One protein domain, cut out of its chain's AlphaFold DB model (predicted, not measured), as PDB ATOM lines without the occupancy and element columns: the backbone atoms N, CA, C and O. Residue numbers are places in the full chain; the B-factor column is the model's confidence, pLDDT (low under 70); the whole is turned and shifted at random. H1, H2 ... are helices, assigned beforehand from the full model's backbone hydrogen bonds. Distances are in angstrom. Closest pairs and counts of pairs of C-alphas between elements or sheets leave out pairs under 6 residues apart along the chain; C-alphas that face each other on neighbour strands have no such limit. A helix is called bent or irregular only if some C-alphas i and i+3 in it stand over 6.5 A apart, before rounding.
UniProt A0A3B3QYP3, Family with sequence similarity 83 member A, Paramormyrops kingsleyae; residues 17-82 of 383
ATOM      1  N   VAL A  17      31.330   0.294 -34.913       91.81
ATOM      2  CA  VAL A  17      30.047   1.014 -34.868       91.81
ATOM      3  C   VAL A  17      30.020   1.989 -33.690       91.81
ATOM      4  O   VAL A  17      29.623   3.140 -33.873       91.81
ATOM      5  N   ARG A  18      30.538   1.612 -32.511       92.38
ATOM      6  CA  ARG A  18      30.674   2.523 -31.359       92.38
ATOM      7  C   ARG A  18      31.492   3.763 -31.706       92.38
ATOM      8  O   ARG A  18      31.089   4.859 -31.319       92.38
ATOM      9  N   ARG A  19      32.587   3.609 -32.453       89.25
ATOM     10  CA  ARG A  19      33.415   4.732 -32.914       89.25
ATOM     11  C   ARG A  19      32.619   5.689 -33.801       89.25
ATOM     12  O   ARG A  19      32.543   6.868 -33.477       89.25
ATOM     13  N   ARG A  20      31.911   5.177 -34.817       88.00
ATOM     14  CA  ARG A  20      31.029   5.993 -35.678       88.00
ATOM     15  C   ARG A  20      29.921   6.703 -34.890       88.00
ATOM     16  O   ARG A  20      29.604   7.854 -35.172       88.00
ATOM     17  N   VAL A  21      29.340   6.050 -33.880       89.06
ATOM     18  CA  VAL A  21      28.333   6.664 -32.990       89.06
ATOM     19  C   VAL A  21      28.939   7.770 -32.117       89.06
ATOM     20  O   VAL A  21      28.263   8.760 -31.839       89.06
ATOM     21  N   GLN A  22      30.197   7.637 -31.690       88.50
ATOM     22  CA  GLN A  22      30.920   8.696 -30.980       88.50
ATOM     23  C   GLN A  22      31.251   9.866 -31.915       88.50
ATOM     24  O   GLN A  22      30.928  11.001 -31.580       88.50
ATOM     25  N   GLU A  23      31.800   9.599 -33.101       86.31
ATOM     26  CA  GLU A  23      32.101  10.608 -34.128       86.31
ATOM     27  C   GLU A  23      30.852  11.428 -34.493       86.31
ATOM     28  O   GLU A  23      30.891  12.654 -34.445       86.31
ATOM     29  N   MET A  24      29.700  10.781 -34.725       84.31
ATOM     30  CA  MET A  24      28.435  11.480 -35.014       84.31
ATOM     31  C   MET A  24      27.929  12.385 -33.877       84.31
ATOM     32  O   MET A  24      27.168  13.315 -34.140       84.31
ATOM     33  N   ARG A  25      28.321  12.145 -32.618       85.06
ATOM     34  CA  ARG A  25      27.925  12.998 -31.477       85.06
ATOM     35  C   ARG A  25      28.758  14.273 -31.363       85.06
ATOM     36  O   ARG A  25      28.291  15.235 -30.756       85.06
ATOM     37  N   TYR A  26      29.956  14.303 -31.941       77.94
ATOM     38  CA  TYR A  26      30.855  15.452 -31.880       77.94
ATOM     39  C   TYR A  26      31.002  16.068 -33.270       77.94
ATOM     40  O   TYR A  26      31.788  15.627 -34.102       77.94
ATOM     41  N   ARG A  27      30.256  17.155 -33.490       61.47
ATOM     42  CA  ARG A  27      30.082  17.875 -34.768       61.47
ATOM     43  C   ARG A  27      31.370  18.430 -35.414       61.47
ATOM     44  O   ARG A  27      31.285  19.061 -36.460       61.47
ATOM     45  N   SER A  28      32.522  18.236 -34.775       61.72
ATOM     46  CA  SER A  28      33.833  18.784 -35.143       61.72
ATOM     47  C   SER A  28      34.735  17.796 -35.889       61.72
ATOM     48  O   SER A  28      35.839  18.170 -36.278       61.72
ATOM     49  N   PHE A  29      34.317  16.538 -36.066       62.41
ATOM     50  CA  PHE A  29      35.080  15.573 -36.856       62.41
ATOM     51  C   PHE A  29      34.858  15.786 -38.357       62.41
ATOM     52  O   PHE A  29      33.730  15.974 -38.814       62.41
ATOM     53  N   LEU A  30      35.950  15.731 -39.127       64.75
ATOM     54  CA  LEU A  30      35.888  15.631 -40.584       64.75
ATOM     55  C   LEU A  30      35.096  14.374 -40.971       64.75
ATOM     56  O   LEU A  30      35.180  13.351 -40.287       64.75
ATOM     57  N   VAL A  31      34.348  14.442 -42.077       63.50
ATOM     58  CA  VAL A  31      33.649  13.269 -42.619       63.50
ATOM     59  C   VAL A  31      34.701  12.231 -42.999       63.50
ATOM     60  O   VAL A  31      35.426  12.402 -43.975       63.50
ATOM     61  N   SER A  32      34.809  11.184 -42.183       66.50
ATOM     62  CA  SER A  32      35.735  10.081 -42.427       66.50
ATOM     63  C   SER A  32      35.311   9.313 -43.676       66.50
ATOM     64  O   SER A  32      34.115   9.169 -43.946       66.50
ATOM     65  N   GLU A  33      36.288   8.804 -44.423       80.19
ATOM     66  CA  GLU A  33      36.042   7.915 -45.558       80.19
ATOM     67  C   GLU A  33      35.209   6.695 -45.123       80.19
ATOM     68  O   GLU A  33      35.313   6.220 -43.986       80.19
ATOM     69  N   ILE A  34      34.337   6.201 -46.009       83.62
ATOM     70  CA  ILE A  34      33.423   5.105 -45.677       83.62
ATOM     71  C   ILE A  34      34.222   3.805 -45.543       83.62
ATOM     72  O   ILE A  34      34.522   3.128 -46.522       83.62
ATOM     73  N   ASP A  35      34.521   3.429 -44.303       83.25
ATOM     74  CA  ASP A  35      35.169   2.161 -43.988       83.25
ATOM     75  C   ASP A  35      34.223   0.972 -44.263       83.25
ATOM     76  O   ASP A  35      33.368   0.623 -43.439       83.25
ATOM     77  N   LEU A  36      34.414   0.318 -45.412       86.25
ATOM     78  CA  LEU A  36      33.686  -0.880 -45.854       86.25
ATOM     79  C   LEU A  36      34.292  -2.211 -45.357       86.25
ATOM     80  O   LEU A  36      33.774  -3.272 -45.691       86.25
ATOM     81  N   SER A  37      35.358  -2.195 -44.546       87.19
ATOM     82  CA  SER A  37      35.985  -3.431 -44.039       87.19
ATOM     83  C   SER A  37      35.083  -4.236 -43.083       87.19
ATOM     84  O   SER A  37      34.163  -3.697 -42.459       87.19
ATOM     85  N   HIS A  38      35.361  -5.532 -42.910       84.81
ATOM     86  CA  HIS A  38      34.602  -6.388 -41.992       84.81
ATOM     87  C   HIS A  38      34.648  -5.888 -40.538       84.81
ATOM     88  O   HIS A  38      35.709  -5.556 -40.003       84.81
ATOM     89  N   ASN A  39      33.494  -5.888 -39.861       91.38
ATOM     90  CA  ASN A  39      33.437  -5.615 -38.427       91.38
ATOM     91  C   ASN A  39      33.718  -6.893 -37.619       91.38
ATOM     92  O   ASN A  39      32.806  -7.646 -37.283       91.38
ATOM     93  N   GLU A  40      34.990  -7.111 -37.286       91.06
ATOM     94  CA  GLU A  40      35.431  -8.264 -36.490       91.06
ATOM     95  C   GLU A  40      34.767  -8.325 -35.103       91.06
ATOM     96  O   GLU A  40      34.402  -9.404 -34.649       91.06
ATOM     97  N   SER A  41      34.528  -7.183 -34.449       93.12
ATOM     98  CA  SER A  41      33.856  -7.148 -33.142       93.12
ATOM     99  C   SER A  41      32.385  -7.574 -33.242       93.12
ATOM    100  O   SER A  41      31.880  -8.249 -32.346       93.12
ATOM    101  N   ALA A  42      31.711  -7.260 -34.356       93.12
ATOM    102  CA  ALA A  42      30.372  -7.782 -34.636       93.12
ATOM    103  C   ALA A  42      30.397  -9.292 -34.924       93.12
ATOM    104  O   ALA A  42      29.584 -10.025 -34.368       93.12
ATOM    105  N   ARG A  43      31.363  -9.772 -35.721       93.06
ATOM    106  CA  ARG A  43      31.549 -11.206 -36.007       93.06
ATOM    107  C   ARG A  43      31.765 -12.016 -34.723       93.06
ATOM    108  O   ARG A  43      31.096 -13.021 -34.510       93.06
ATOM    109  N   LEU A  44      32.641 -11.544 -33.831       92.69
ATOM    110  CA  LEU A  44      32.901 -12.165 -32.527       92.69
ATOM    111  C   LEU A  44      31.654 -12.195 -31.632       92.69
ATOM    112  O   LEU A  44      31.408 -13.199 -30.964       92.69
ATOM    113  N   ALA A  45      30.852 -11.127 -31.625       94.81
ATOM    114  CA  ALA A  45      29.607 -11.094 -30.865       94.81
ATOM    115  C   ALA A  45      28.573 -12.086 -31.434       94.81
ATOM    116  O   ALA A  45      27.980 -12.846 -30.671       94.81
ATOM    117  N   THR A  46      28.393 -12.150 -32.757       94.75
ATOM    118  CA  THR A  46      27.488 -13.117 -33.410       94.75
ATOM    119  C   THR A  46      27.932 -14.568 -33.185       94.75
ATOM    120  O   THR A  46      27.098 -15.417 -32.866       94.75
ATOM    121  N   ASP A  47      29.237 -14.858 -33.252       93.12
ATOM    122  CA  ASP A  47      29.804 -16.163 -32.877       93.12
ATOM    123  C   ASP A  47      29.465 -16.535 -31.424       93.12
ATOM    124  O   ASP A  47      29.103 -17.680 -31.137       93.12
ATOM    125  N   ALA A  48      29.559 -15.571 -30.501       92.94
ATOM    126  CA  ALA A  48      29.225 -15.772 -29.095       92.94
ATOM    127  C   ALA A  48      27.719 -15.979 -28.872       92.94
ATOM    128  O   ALA A  48      27.359 -16.849 -28.085       92.94
ATOM    129  N   LEU A  49      26.849 -15.273 -29.601       94.19
ATOM    130  CA  LEU A  49      25.395 -15.477 -29.559       94.19
ATOM    131  C   LEU A  49      25.010 -16.895 -30.011       94.19
ATOM    132  O   LEU A  49      24.223 -17.568 -29.348       94.19
ATOM    133  N   LEU A  50      25.614 -17.376 -31.103       90.62
ATOM    134  CA  LEU A  50      25.424 -18.743 -31.604       90.62
ATOM    135  C   LEU A  50      26.006 -19.808 -30.670       90.62
ATOM    136  O   LEU A  50      25.462 -20.908 -30.558       90.62
ATOM    137  N   GLY A  51      27.130 -19.515 -30.015       81.50
ATOM    138  CA  GLY A  51      27.814 -20.436 -29.110       81.50
ATOM    139  C   GLY A  51      27.214 -20.513 -27.703       81.50
ATOM    140  O   GLY A  51      27.168 -21.599 -27.122       81.50
ATOM    141  N   ARG A  52      26.821 -19.375 -27.121       69.00
ATOM    142  CA  ARG A  52      26.660 -19.179 -25.667       69.00
ATOM    143  C   ARG A  52      25.669 -18.050 -25.302       69.00
ATOM    144  O   ARG A  52      26.019 -17.135 -24.566       69.00
ATOM    145  N   SER A  53      24.425 -18.172 -25.768       86.19
ATOM    146  CA  SER A  53      23.265 -17.368 -25.331       86.19
ATOM    147  C   SER A  53      23.404 -15.837 -25.470       86.19
ATOM    148  O   SER A  53      24.342 -15.297 -26.060       86.19
ATOM    149  N   LEU A  54      22.401 -15.112 -24.966       94.12
ATOM    150  CA  LEU A  54      22.339 -13.650 -25.009       94.12
ATOM    151  C   LEU A  54      23.351 -12.993 -24.050       94.12
ATOM    152  O   LEU A  54      23.718 -11.829 -24.215       94.12
ATOM    153  N   GLU A  55      23.812 -13.738 -23.050       94.31
ATOM    154  CA  GLU A  55      24.750 -13.299 -22.022       94.31
ATOM    155  C   GLU A  55      26.161 -13.173 -22.603       94.31
ATOM    156  O   GLU A  55      26.721 -12.077 -22.553       94.31
ATOM    157  N   ALA A  56      26.700 -14.207 -23.266       93.06
ATOM    158  CA  ALA A  56      28.037 -14.103 -23.864       93.06
ATOM    159  C   ALA A  56      28.079 -13.100 -25.030       93.06
ATOM    160  O   ALA A  56      29.098 -12.444 -25.238       93.06
ATOM    161  N   TYR A  57      26.966 -12.913 -25.753       95.94
ATOM    162  CA  TYR A  57      26.823 -11.811 -26.715       95.94
ATOM    163  C   TYR A  57      27.094 -10.449 -26.052       95.94
ATOM    164  O   TYR A  57      27.914  -9.668 -26.540       95.94
ATOM    165  N   ARG A  58      26.463 -10.174 -24.899       96.00
ATOM    166  CA  ARG A  58      26.671  -8.930 -24.133       96.00
ATOM    167  C   ARG A  58      28.092  -8.819 -23.574       96.00
ATOM    168  O   ARG A  58      28.661  -7.729 -23.608       96.00
ATOM    169  N   GLU A  59      28.668  -9.915 -23.085       95.50
ATOM    170  CA  GLU A  59      30.049  -9.949 -22.578       95.50
ATOM    171  C   GLU A  59      31.064  -9.594 -23.673       95.50
ATOM    172  O   GLU A  59      31.932  -8.747 -23.456       95.50
ATOM    173  N   VAL A  60      30.922 -10.169 -24.873       94.94
ATOM    174  CA  VAL A  60      31.799  -9.855 -26.011       94.94
ATOM    175  C   VAL A  60      31.625  -8.408 -26.466       94.94
ATOM    176  O   VAL A  60      32.626  -7.729 -26.684       94.94
ATOM    177  N   LEU A  61      30.398  -7.878 -26.529       95.75
ATOM    178  CA  LEU A  61      30.179  -6.454 -26.822       95.75
ATOM    179  C   LEU A  61      30.849  -5.525 -25.796       95.75
ATOM    180  O   LEU A  61      31.401  -4.487 -26.173       95.75
ATOM    181  N   ALA A  62      30.817  -5.884 -24.510       95.31
ATOM    182  CA  ALA A  62      31.476  -5.123 -23.452       95.31
ATOM    183  C   ALA A  62      33.010  -5.186 -23.576       95.31
ATOM    184  O   ALA A  62      33.671  -4.146 -23.488       95.31
ATOM    185  N   HIS A  63      33.567  -6.374 -23.838       94.81
ATOM    186  CA  HIS A  63      35.002  -6.595 -24.040       94.81
ATOM    187  C   HIS A  63      35.539  -5.843 -25.268       94.81
ATOM    188  O   HIS A  63      36.486  -5.062 -25.162       94.81
ATOM    189  N   GLU A  64      34.885  -6.011 -26.419       94.69
ATOM    190  CA  GLU A  64      35.237  -5.373 -27.695       94.69
ATOM    191  C   GLU A  64      34.843  -3.890 -27.768       94.69
ATOM    192  O   GLU A  64      35.098  -3.213 -28.766       94.69
ATOM    193  N   ARG A  65      34.200  -3.363 -26.716       94.88
ATOM    194  CA  ARG A  65      33.672  -1.993 -26.652       94.88
ATOM    195  C   ARG A  65      32.844  -1.649 -27.893       94.88
ATOM    196  O   ARG A  65      32.964  -0.552 -28.438       94.88
ATOM    197  N   GLU A  66      31.991  -2.563 -28.336       95.50
ATOM    198  CA  GLU A  66      31.091  -2.369 -29.475       95.50
ATOM    199  C   GLU A  66      29.677  -2.008 -28.981       95.50
ATOM    200  O   GLU A  66      29.384  -2.125 -27.788       95.50
ATOM    201  N   VAL A  67      28.820  -1.444 -29.831       95.06
ATOM    202  CA  VAL A  67      27.396  -1.236 -29.493       95.06
ATOM    203  C   VAL A  67      26.582  -2.506 -29.720       95.06
ATOM    204  O   VAL A  67      26.945  -3.337 -30.544       95.06
ATOM    205  N   ASP A  68      25.455  -2.627 -29.021       96.06
ATOM    206  CA  ASP A  68      24.453  -3.634 -29.358       96.06
ATOM    207  C   ASP A  68      23.838  -3.291 -30.724       96.06
ATOM    208  O   ASP A  68      23.234  -2.228 -30.884       96.06
ATOM    209  N   PHE A  69      24.094  -4.142 -31.720       95.50
ATOM    210  CA  PHE A  69      23.789  -3.888 -33.132       95.50
ATOM    211  C   PHE A  69      22.710  -4.813 -33.703       95.50
ATOM    212  O   PHE A  69      22.224  -4.534 -34.794       95.50
ATOM    213  N   LEU A  70      22.343  -5.887 -32.992       96.25
ATOM    214  CA  LEU A  70      21.277  -6.800 -33.407       96.25
ATOM    215  C   LEU A  70      19.956  -6.410 -32.741       96.25
ATOM    216  O   LEU A  70      19.904  -6.153 -31.531       96.25
ATOM    217  N   SER A  71      18.869  -6.426 -33.502       96.56
ATOM    218  CA  SER A  71      17.516  -6.277 -32.974       96.56
ATOM    219  C   SER A  71      17.142  -7.454 -32.060       96.56
ATOM    220  O   SER A  71      17.839  -8.473 -31.984       96.56
ATOM    221  N   ARG A  72      16.028  -7.326 -31.330       96.25
ATOM    222  CA  ARG A  72      15.507  -8.434 -30.518       96.25
ATOM    223  C   ARG A  72      15.088  -9.603 -31.408       96.25
ATOM    224  O   ARG A  72      15.440 -10.741 -31.137       96.25
ATOM    225  N   GLU A  73      14.397  -9.288 -32.492       95.75
ATOM    226  CA  GLU A  73      13.884 -10.219 -33.489       95.75
ATOM    227  C   GLU A  73      15.027 -10.970 -34.187       95.75
ATOM    228  O   GLU A  73      14.927 -12.176 -34.394       95.75
ATOM    229  N   GLU A  74      16.139 -10.290 -34.487       96.00
ATOM    230  CA  GLU A  74      17.344 -10.919 -35.039       96.00
ATOM    231  C   GLU A  74      18.002 -11.872 -34.034       96.00
ATOM    232  O   GLU A  74      18.353 -12.993 -34.396       96.00
ATOM    233  N   LYS A  75      18.126 -11.474 -32.759       95.94
ATOM    234  CA  LYS A  75      18.653 -12.349 -31.696       95.94
ATOM    235  C   LYS A  75      17.784 -13.586 -31.499       95.94
ATOM    236  O   LYS A  75      18.307 -14.697 -31.479       95.94
ATOM    237  N   ASP A  76      16.472 -13.394 -31.397       94.56
ATOM    238  CA  ASP A  76      15.501 -14.471 -31.214       94.56
ATOM    239  C   ASP A  76      15.496 -15.407 -32.442       94.56
ATOM    240  O   ASP A  76      15.468 -16.628 -32.284       94.56
ATOM    241  N   TYR A  77      15.629 -14.870 -33.663       94.00
ATOM    242  CA  TYR A  77      15.783 -15.661 -34.890       94.00
ATOM    243  C   TYR A  77      17.080 -16.480 -34.906       94.00
ATOM    244  O   TYR A  77      17.037 -17.672 -35.212       94.00
ATOM    245  N   ILE A  78      18.221 -15.870 -34.569       94.25
ATOM    246  CA  ILE A  78      19.528 -16.544 -34.523       94.25
ATOM    247  C   ILE A  78      19.503 -17.673 -33.489       94.25
ATOM    248  O   ILE A  78      19.905 -18.790 -33.800       94.25
ATOM    249  N   LEU A  79      18.981 -17.413 -32.286       92.19
ATOM    250  CA  LEU A  79      18.882 -18.408 -31.214       92.19
ATOM    251  C   LEU A  79      17.908 -19.547 -31.560       92.19
ATOM    252  O   LEU A  79      18.224 -20.704 -31.298       92.19
ATOM    253  N   LYS A  80      16.764 -19.250 -32.196       91.44
ATOM    254  CA  LYS A  80      15.797 -20.263 -32.669       91.44
ATOM    255  C   LYS A  80      16.391 -21.174 -33.753       91.44
ATOM    256  O   LYS A  80      16.087 -22.362 -33.779       91.44
ATOM    257  N   ASN A  81      17.198 -20.619 -34.661       89.88
ATOM    258  CA  ASN A  81      17.693 -21.315 -35.858       89.88
ATOM    259  C   ASN A  81      19.149 -21.804 -35.751       89.88
ATOM    260  O   ASN A  81      19.699 -22.310 -36.735       89.88
ATOM    261  N   ALA A  82      19.772 -21.673 -34.578       87.00
ATOM    262  CA  ALA A  82      21.116 -22.167 -34.306       87.00
ATOM    263  C   ALA A  82      21.152 -23.703 -34.353       87.00
ATOM    264  O   ALA A  82      20.726 -24.385 -33.423       87.00
TER     265      ALA A  82
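This is residues 17 to 82 of the 383 residues of the protein "Family with sequence similarity 83 member A" of Paramormyrops kingsleyae (UniProt A0A3B3QYP3). The core is a long helix, H2, that folds back on itself at a sharp bend, with its two arms, H2a and H2b, side by side; H3 packs on the end of H2a at the bend. H1 lies away at the other end of the long axis, touching no other helix, and a wide loop joins it to H2a; residues 24 to 30 and 33 to 38 stick out there. The printed part has 66 residues with three named helices, in the order H1, H2, H3, and no named strand, and its class is all helix. The whole is loose, with a radius of gyration of the C-alphas of 13.8 A, and it spans 42 by 20 by 19 A along its three main axes.

The longest helix is H2, residues 40 to 63, with 24 residues. By its hydrogen bonds it was assigned as one helix, but it is bent: C-alphas 51 and 54 are 9.6 A apart, where about 5 A is the distance in a regular helix. Its arms are H2a, residues 40 to 51, and H2b, residues 54 to 63; residues 52 and 53 belong to neither. The two arms touch, with 16 pairs of C-alphas within 8 A, and their closest C-alphas, those of Leu 49 and Tyr 57, are 4.9 A apart. They run opposite ways at a shallow tilt of 26 degrees, with 8.7 A from centre to centre. H3, residues 72 to 81, touches H2a, and H2a touches H3 with residues 49 to 50 alone. The closest C-alphas of H2a and H3 are those of Leu 50 and Leu 79, 6.6 A apart. H2a and H3 run the same way at a steep tilt of 53 degrees. H2b and H3 are close but not clearly touching: their closest C-alphas, those of Leu 54 and Lys 75, are 7.7 A apart. These two run opposite ways at a steep tilt of 62 degrees. H1, residues 17 to 25, is apart from H2a, from H2b and from H3. In H1, H2a, H2b and H3, every pair of backbone O of residue i and N of residue i+4 is within hydrogen-bond range.

H2a measures 16.1 A from its first to its last C-alpha; it begins at C-alpha 40, at (35.431, -8.264, -36.490), and ends at C-alpha 51, at (27.814, -20.436, -29.110). H2b, with 10 residues, measures 14.5 A from Leu 54 to His 63. H3, also with 10 residues, measures 14.1 A from Arg 72 to Asn 81, and C-alpha 81 is at (17.693, -21.315, -35.858). H1, with 9 residues, measures 12.6 A from Val 17 to Arg 25; its first C-alpha is at (30.047, 1.014, -34.868).

The outline is a rod, and the two C-alphas farthest apart, those of Ser 28 and Asn 81, are 43.2 A from each other. Without the stretches that stand free, residues 24 to 30 and 33 to 38, the body has 53 residues and spans 39 by 20 by 15 A. The printed part runs from residue 17 to residue 82 and has no cut. The link from H1 to H2, residues 26 to 39, is long, with 14 residues, and the link from H2 to H3, with 8 residues, is short but not tight. The mean pLDDT of the printed part of this model is 88.7. Confidence is low, under 70, at residues 27 to 32 in the long link and at residue 52 in the bend of H2.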